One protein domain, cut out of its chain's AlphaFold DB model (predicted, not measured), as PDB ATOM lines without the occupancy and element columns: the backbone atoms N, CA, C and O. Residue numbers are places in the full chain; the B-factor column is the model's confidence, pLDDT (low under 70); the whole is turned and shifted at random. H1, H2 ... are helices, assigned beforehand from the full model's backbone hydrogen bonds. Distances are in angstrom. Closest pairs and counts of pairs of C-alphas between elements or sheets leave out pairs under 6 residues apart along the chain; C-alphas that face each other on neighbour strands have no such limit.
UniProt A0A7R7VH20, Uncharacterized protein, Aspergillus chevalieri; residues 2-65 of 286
ATOM      1  N   HIS A   2     137.810  99.022 126.941       91.00
ATOM      2  CA  HIS A   2     138.121 100.305 126.269       91.00
ATOM      3  C   HIS A   2     136.910 101.243 126.079       91.00
ATOM      4  O   HIS A   2     136.913 102.354 126.595       91.00
ATOM      5  N   GLN A   3     135.840 100.763 125.432       93.56
ATOM      6  CA  GLN A   3     134.626 101.556 125.212       93.56
ATOM      7  C   GLN A   3     134.007 102.091 126.511       93.56
ATOM      8  O   GLN A   3     133.709 103.278 126.599       93.56
ATOM      9  N   HIS A   4     133.862 101.239 127.529       93.75
ATOM     10  CA  HIS A   4     133.316 101.650 128.823       93.75
ATOM     11  C   HIS A   4     134.209 102.669 129.533       93.75
ATOM     12  O   HIS A   4     133.693 103.586 130.162       93.75
ATOM     13  N   THR A   5     135.535 102.560 129.406       93.50
ATOM     14  CA  THR A   5     136.459 103.567 129.943       93.50
ATOM     15  C   THR A   5     136.263 104.920 129.255       93.50
ATOM     16  O   THR A   5     136.199 105.939 129.937       93.50
ATOM     17  N   CYS A   6     136.092 104.949 127.928       94.62
ATOM     18  CA  CYS A   6     135.780 106.185 127.202       94.62
ATOM     19  C   CYS A   6     134.413 106.764 127.605       94.62
ATOM     20  O   CYS A   6     134.300 107.966 127.824       94.62
ATOM     21  N   GLU A   7     133.379 105.928 127.738       94.25
ATOM     22  CA  GLU A   7     132.051 106.342 128.224       94.25
ATOM     23  C   GLU A   7     132.127 106.936 129.636       94.25
ATOM     24  O   GLU A   7     131.538 107.983 129.900       94.25
ATOM     25  N   PHE A   8     132.906 106.319 130.523       92.31
ATOM     26  CA  PHE A   8     133.131 106.813 131.876       92.31
ATOM     27  C   PHE A   8     133.879 108.153 131.884       92.31
ATOM     28  O   PHE A   8     133.455 109.089 132.559       92.31
ATOM     29  N   ALA A   9     134.937 108.292 131.081       92.06
ATOM     30  CA  ALA A   9     135.674 109.547 130.945       92.06
ATOM     31  C   ALA A   9     134.799 110.690 130.401       92.06
ATOM     32  O   ALA A   9     134.935 111.836 130.836       92.06
ATOM     33  N   ARG A  10     133.864 110.385 129.491       91.75
ATOM     34  CA  ARG A  10     132.840 111.342 129.045       91.75
ATOM     35  C   ARG A  10     131.883 111.713 130.167       91.75
ATOM     36  O   ARG A  10     131.652 112.897 130.372       91.75
ATOM     37  N   ALA A  11     131.367 110.727 130.897       90.31
ATOM     38  CA  ALA A  11     130.426 110.949 131.995       90.31
ATOM     39  C   ALA A  11     131.026 111.803 133.128       90.31
ATOM     40  O   ALA A  11     130.307 112.562 133.769       90.31
ATOM     41  N   LEU A  12     132.341 111.705 133.342       88.62
ATOM     42  CA  LEU A  12     133.088 112.532 134.289       88.62
ATOM     43  C   LEU A  12     133.591 113.862 133.705       88.62
ATOM     44  O   LEU A  12     134.262 114.613 134.406       88.62
ATOM     45  N   SER A  13     133.309 114.164 132.436       88.56
ATOM     46  CA  SER A  13     133.811 115.356 131.738       88.56
ATOM     47  C   SER A  13     135.344 115.483 131.717       88.56
ATOM     48  O   SER A  13     135.866 116.591 131.587       88.56
ATOM     49  N   LEU A  14     136.082 114.364 131.773       90.06
ATOM     50  CA  LEU A  14     137.557 114.364 131.731       90.06
ATOM     51  C   LEU A  14     138.108 114.915 130.408       90.06
ATOM     52  O   LEU A  14     139.204 115.452 130.360       90.06
ATOM     53  N   HIS A  15     137.330 114.833 129.331       91.19
ATOM     54  CA  HIS A  15     137.675 115.415 128.034       91.19
ATOM     55  C   HIS A  15     137.621 116.948 128.006       91.19
ATOM     56  O   HIS A  15     138.039 117.544 127.019       91.19
ATOM     57  N   ASN A  16     137.112 117.598 129.054       90.00
ATOM     58  CA  ASN A  16     136.929 119.047 129.108       90.00
ATOM     59  C   ASN A  16     137.488 119.659 130.407       90.00
ATOM     60  O   ASN A  16     136.972 120.671 130.884       90.00
ATOM     61  N   ILE A  17     138.535 119.048 130.981       88.69
ATOM     62  CA  ILE A  17     139.183 119.496 132.231       88.69
ATOM     63  C   ILE A  17     139.539 120.990 132.176       88.69
ATOM     64  O   ILE A  17     139.291 121.725 133.130       88.69
ATOM     65  N   ASP A  18     140.041 121.470 131.034       86.94
ATOM     66  CA  ASP A  18     140.468 122.862 130.839       86.94
ATOM     67  C   ASP A  18     139.406 123.734 130.129       86.94
ATOM     68  O   ASP A  18     139.668 124.853 129.669       86.94
ATOM     69  N   GLY A  19     138.175 123.230 130.013       80.19
ATOM     70  CA  GLY A  19     137.037 123.917 129.400       80.19
ATOM     71  C   GLY A  19     136.273 124.875 130.297       80.19
ATOM     72  O   GLY A  19     135.541 125.706 129.772       80.19
ATOM     73  N   GLY A  20     136.460 124.795 131.615       65.88
ATOM     74  CA  GLY A  20     135.739 125.607 132.603       65.88
ATOM     75  C   GLY A  20     134.491 124.938 133.196       65.88
ATOM     76  O   GLY A  20     134.075 125.334 134.280       65.88
ATOM     77  N   ASP A  21     133.969 123.883 132.558       61.03
ATOM     78  CA  ASP A  21     132.793 123.110 133.010       61.03
ATOM     79  C   ASP A  21     133.165 121.804 133.747       61.03
ATOM     80  O   ASP A  21     132.318 120.940 133.987       61.03
ATOM     81  N   TYR A  22     134.443 121.620 134.096       62.91
ATOM     82  CA  TYR A  22     134.902 120.423 134.795       62.91
ATOM     83  C   TYR A  22     134.429 120.421 136.254       62.91
ATOM     84  O   TYR A  22     134.800 121.283 137.050       62.91
ATOM     85  N   ALA A  23     133.621 119.421 136.613       56.59
ATOM     86  CA  ALA A  23     133.057 119.244 137.953       56.59
ATOM     87  C   ALA A  23     134.028 118.581 138.955       56.59
ATOM     88  O   ALA A  23     133.610 118.188 140.047       56.59
ATOM     89  N   GLY A  24     135.310 118.432 138.602       57.69
ATOM     90  CA  GLY A  24     136.328 117.923 139.514       57.69
ATOM     91  C   GLY A  24     136.516 118.836 140.726       57.69
ATOM     92  O   GLY A  24     136.432 120.063 140.642       57.69
ATOM     93  N   PHE A  25     136.763 118.229 141.885       52.78
ATOM     94  CA  PHE A  25     137.071 118.958 143.113       52.78
ATOM     95  C   PHE A  25     138.305 119.846 142.875       52.78
ATOM     96  O   PHE A  25     139.329 119.332 142.440       52.78
ATOM     97  N   ARG A  26     138.181 121.157 143.139       57.16
ATOM     98  CA  ARG A  26     139.157 122.248 142.899       57.16
ATOM     99  C   ARG A  26     140.522 122.072 143.604       57.16
ATOM    100  O   ARG A  26     140.899 122.894 144.434       57.16
ATOM    101  N   ASP A  27     141.246 121.009 143.299       64.12
ATOM    102  CA  ASP A  27     142.604 120.733 143.761       64.12
ATOM    103  C   ASP A  27     143.498 120.594 142.522       64.12
ATOM    104  O   ASP A  27     143.317 119.681 141.714       64.12
ATOM    105  N   GLU A  28     144.427 121.535 142.337       63.69
ATOM    106  CA  GLU A  28     145.306 121.597 141.160       63.69
ATOM    107  C   GLU A  28     146.100 120.296 140.979       63.69
ATOM    108  O   GLU A  28     146.191 119.785 139.862       63.69
ATOM    109  N   ALA A  29     146.559 119.680 142.073       59.28
ATOM    110  CA  ALA A  29     147.291 118.416 142.018       59.28
ATOM    111  C   ALA A  29     146.425 117.257 141.496       59.28
ATOM    112  O   ALA A  29     146.908 116.403 140.755       59.28
ATOM    113  N   ARG A  30     145.127 117.238 141.833       65.56
ATOM    114  CA  ARG A  30     144.185 116.248 141.282       65.56
ATOM    115  C   ARG A  30     143.907 116.505 139.808       65.56
ATOM    116  O   ARG A  30     143.810 115.552 139.046       65.56
ATOM    117  N   SER A  31     143.858 117.775 139.400       78.19
ATOM    118  CA  SER A  31     143.656 118.129 137.993       78.19
ATOM    119  C   SER A  31     144.794 117.643 137.091       78.19
ATOM    120  O   SER A  31     144.529 117.224 135.969       78.19
ATOM    121  N   ASP A  32     146.042 117.619 137.569       86.62
ATOM    122  CA  ASP A  32     147.163 117.092 136.782       86.62
ATOM    123  C   ASP A  32     147.176 115.565 136.694       86.62
ATOM    124  O   ASP A  32     147.503 115.025 135.638       86.62
ATOM    125  N   GLU A  33     146.774 114.857 137.749       85.75
ATOM    126  CA  GLU A  33     146.572 113.405 137.669       85.75
ATOM    127  C   GLU A  33     145.423 113.049 136.713       85.75
ATOM    128  O   GLU A  33     145.568 112.147 135.884       85.75
ATOM    129  N   ASP A  34     144.326 113.813 136.732       88.94
ATOM    130  CA  ASP A  34     143.222 113.653 135.779       88.94
ATOM    131  C   ASP A  34     143.683 113.920 134.332       88.94
ATOM    132  O   ASP A  34     143.358 113.149 133.423       88.94
ATOM    133  N   ARG A  35     144.504 114.961 134.104       91.56
ATOM    134  CA  ARG A  35     145.130 115.237 132.795       91.56
ATOM    135  C   ARG A  35     146.027 114.084 132.354       91.56
ATOM    136  O   ARG A  35     145.903 113.641 131.213       91.56
ATOM    137  N   LYS A  36     146.901 113.565 133.228       90.94
ATOM    138  CA  LYS A  36     147.756 112.399 132.923       90.94
ATOM    139  C   LYS A  36     146.912 111.196 132.508       90.94
ATOM    140  O   LYS A  36     147.187 110.594 131.471       90.94
ATOM    141  N   GLY A  37     145.868 110.887 133.277       91.44
ATOM    142  CA  GLY A  37     144.948 109.790 132.982       91.44
ATOM    143  C   GLY A  37     144.218 109.977 131.650       91.44
ATOM    144  O   GLY A  37     144.086 109.026 130.879       91.44
ATOM    145  N   PHE A  38     143.797 111.203 131.325       94.31
ATOM    146  CA  PHE A  38     143.164 111.491 130.040       94.31
ATOM    147  C   PHE A  38     144.138 111.351 128.860       94.31
ATOM    148  O   PHE A  38     143.789 110.736 127.856       94.31
ATOM    149  N   TRP A  39     145.379 111.833 128.991       95.38
ATOM    150  CA  TRP A  39     146.424 111.635 127.978       95.38
ATOM    151  C   TRP A  39     146.757 110.152 127.758       95.38
ATOM    152  O   TRP A  39     146.901 109.718 126.615       95.38
ATOM    153  N   GLN A  40     146.794 109.345 128.821       93.44
ATOM    154  CA  GLN A  40     146.919 107.888 128.699       93.44
ATOM    155  C   GLN A  40     145.717 107.272 127.969       93.44
ATOM    156  O   GLN A  40     145.889 106.405 127.114       93.44
ATOM    157  N   LEU A  41     144.494 107.733 128.255       95.88
ATOM    158  CA  LEU A  41     143.291 107.252 127.574       95.88
ATOM    159  C   LEU A  41     143.299 107.585 126.076       95.88
ATOM    160  O   LEU A  41     142.936 106.733 125.268       95.88
ATOM    161  N   ILE A  42     143.748 108.787 125.704       96.56
ATOM    162  CA  ILE A  42     143.979 109.173 124.306       96.56
ATOM    163  C   ILE A  42     144.941 108.182 123.641       96.56
ATOM    164  O   ILE A  42     144.640 107.648 122.573       96.56
ATOM    165  N   GLN A  43     146.091 107.917 124.265       95.25
ATOM    166  CA  GLN A  43     147.087 106.998 123.720       95.25
ATOM    167  C   GLN A  43     146.513 105.586 123.533       95.25
ATOM    168  O   GLN A  43     146.764 104.948 122.508       95.25
ATOM    169  N   ILE A  44     145.715 105.099 124.490       94.75
ATOM    170  CA  ILE A  44     145.039 103.798 124.401       94.75
ATOM    171  C   ILE A  44     144.031 103.781 123.246       94.75
ATOM    172  O   ILE A  44     144.027 102.821 122.477       94.75
ATOM    173  N   ASP A  45     143.210 104.822 123.079       96.38
ATOM    174  CA  ASP A  45     142.229 104.909 121.984       96.38
ATOM    175  C   ASP A  45     142.916 104.909 120.612       96.38
ATOM    176  O   ASP A  45     142.541 104.138 119.725       96.38
ATOM    177  N   LEU A  46     144.005 105.671 120.462       96.12
ATOM    178  CA  LEU A  46     144.835 105.650 119.252       96.12
ATOM    179  C   LEU A  46     145.479 104.281 119.018       96.12
ATOM    180  O   LEU A  46     145.494 103.799 117.885       96.12
ATOM    181  N   SER A  47     145.969 103.630 120.074       94.12
ATOM    182  CA  SER A  47     146.547 102.284 119.988       94.12
ATOM    183  C   SER A  47     145.500 101.275 119.527       94.12
ATOM    184  O   SER A  47     145.752 100.498 118.611       94.12
ATOM    185  N   VAL A  48     144.286 101.319 120.081       93.25
ATOM    186  CA  VAL A  48     143.162 100.467 119.668       93.25
ATOM    187  C   VAL A  48     142.772 100.741 118.212       93.25
ATOM    188  O   VAL A  48     142.562  99.794 117.446       93.25
ATOM    189  N   ARG A  49     142.727 102.010 117.797       93.19
ATOM    190  CA  ARG A  49     142.465 102.401 116.406       93.19
ATOM    191  C   ARG A  49     143.524 101.850 115.452       93.19
ATOM    192  O   ARG A  49     143.185 101.303 114.402       93.19
ATOM    193  N   LEU A  50     144.795 101.967 115.820       93.44
ATOM    194  CA  LEU A  50     145.933 101.570 114.997       93.44
ATOM    195  C   LEU A  50     146.087 100.043 114.917       93.44
ATOM    196  O   LEU A  50     146.181  99.478 113.829       93.44
ATOM    197  N   VAL A  51     146.067  99.379 116.069       90.94
ATOM    198  CA  VAL A  51     146.428  97.967 116.238       90.94
ATOM    199  C   VAL A  51     145.244  97.029 115.996       90.94
ATOM    200  O   VAL A  51     145.396  95.961 115.396       90.94
ATOM    201  N   LEU A  52     144.042  97.415 116.440       88.44
ATOM    202  CA  LEU A  52     142.823  96.602 116.316       88.44
ATOM    203  C   LEU A  52     141.904  97.062 115.179       88.44
ATOM    204  O   LEU A  52     140.841  96.468 114.982       88.44
ATOM    205  N   ASN A  53     142.306  98.096 114.433       88.69
ATOM    206  CA  ASN A  53     141.550  98.673 113.322       88.69
ATOM    207  C   ASN A  53     140.098  99.018 113.705       88.69
ATOM    208  O   ASN A  53     139.152  98.726 112.970       88.69
ATOM    209  N   LYS A  54     139.917  99.577 114.904       90.62
ATOM    210  CA  LYS A  54     138.619 100.035 115.415       90.62
ATOM    211  C   LYS A  54     138.426 101.526 115.128       90.62
ATOM    212  O   LYS A  54     139.420 102.229 114.983       90.62
ATOM    213  N   PRO A  55     137.183 102.022 115.023       91.00
ATOM    214  CA  PRO A  55     136.950 103.461 114.945       91.00
ATOM    215  C   PRO A  55     137.423 104.159 116.234       91.00
ATOM    216  O   PRO A  55     137.395 103.523 117.295       91.00
ATOM    217  N   PRO A  56     137.839 105.436 116.155       94.06
ATOM    218  CA  PRO A  56     138.159 106.223 117.342       94.06
ATOM    219  C   PRO A  56     136.924 106.372 118.233       94.06
ATOM    220  O   PRO A  56     135.799 106.475 117.734       94.06
ATOM    221  N   LEU A  57     137.137 106.391 119.547       95.00
ATOM    222  CA  LEU A  57     136.095 106.703 120.516       95.00
ATOM    223  C   LEU A  57     136.333 108.093 121.099       95.00
ATOM    224  O   LEU A  57     135.698 109.040 120.651       95.00
ATOM    225  N   ILE A  58     137.218 108.235 122.088       94.44
ATOM    226  CA  ILE A  58     137.408 109.518 122.784       94.44
ATOM    227  C   ILE A  58     138.110 110.554 121.901       94.44
ATOM    228  O   ILE A  58     137.844 111.745 122.011       94.44
ATOM    229  N   THR A  59     138.971 110.101 120.989       93.88
ATOM    230  CA  THR A  59     139.694 110.962 120.041       93.88
ATOM    231  C   THR A  59     138.841 111.406 118.854       93.88
ATOM    232  O   THR A  59     139.275 112.269 118.097       93.88
ATOM    233  N   ALA A  60     137.634 110.848 118.691       92.69
ATOM    234  CA  ALA A  60     136.657 111.326 117.713       92.69
ATOM    235  C   ALA A  60     135.949 112.610 118.177       92.69
ATOM    236  O   ALA A  60     135.422 113.362 117.358       92.69
ATOM    237  N   ASP A  61     135.917 112.839 119.489       89.25
ATOM    238  CA  ASP A  61     135.253 113.979 120.103       89.25
ATOM    239  C   ASP A  61     136.197 115.189 120.174       89.25
ATOM    240  O   ASP A  61     137.421 115.063 120.152       89.25
ATOM    241  N   THR A  62     135.630 116.389 120.317       89.94
ATOM    242  CA  THR A  62     136.431 117.559 120.702       89.94
ATOM    243  C   THR A  62     136.786 117.455 122.180       89.94
ATOM    244  O   THR A  62     135.906 117.286 123.025       89.94
ATOM    245  N   TRP A  63     138.069 117.595 122.501       92.56
ATOM    246  CA  TRP A  63     138.568 117.593 123.870       92.56
ATOM    247  C   TRP A  63     139.444 118.819 124.125       92.56
ATOM    248  O   TRP A  63     140.085 119.359 123.222       92.56
ATOM    249  N   LYS A  64     139.445 119.281 125.373       91.69
ATOM    250  CA  LYS A  64     140.203 120.434 125.848       91.69
ATOM    251  C   LYS A  64     140.888 120.072 127.157       91.69
ATOM    252  O   LYS A  64     140.352 120.275 128.248       91.69
ATOM    253  N   VAL A  65     142.073 119.495 127.002       91.69
ATOM    254  CA  VAL A  65     142.911 119.006 128.093       91.69
ATOM    255  C   VAL A  65     144.357 119.379 127.782       91.69
ATOM    256  O   VAL A  65     144.916 118.959 126.773       91.69
TER     257      VAL A  65
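What this domain is: This is residues 2 to 65 of the 286 residues of an uncharacterized protein of Aspergillus chevalieri (UniProt A0A7R7VH20). What shape? Long helix H2 makes a rod's length, with short H1 and stretches 12 to 27 and 52 to 65 along one side. What parts? The 64 printed residues, with two named helices, H1 then H2, are compact and all helix in class, with radius of gyration of the C-alphas 11.9 A and spans 38 by 18 by 17 A.

How they stand to each other: How do they meet? H1, residues 2 to 11, and H2, residues 28 to 51, form a hairpin, opposite ways at 36 degrees, only just a steep tilt. H2 touches H1 with residues 38 to 45 alone, the closest C-alphas being 2 and 45, 7.5 A apart. Backbones? In both, every O i to N i+4 pair is within hydrogen-bond range.

Where its parts are: Where is H1? It begins at C-alpha 2 (138.121, 100.305, 126.269) and is 14.3 A long. And H2? It ends at C-alpha 51 (146.428, 97.967, 116.238), 34.4 A from C-alpha 28.

The domain as a whole: How large? The farthest C-alphas, 26 and 53, are 37.9 A apart. Cut or unsure? The printed part has no cut, the link H1 to H2 is long, and residues 20 to 30 have pLDDT under 70.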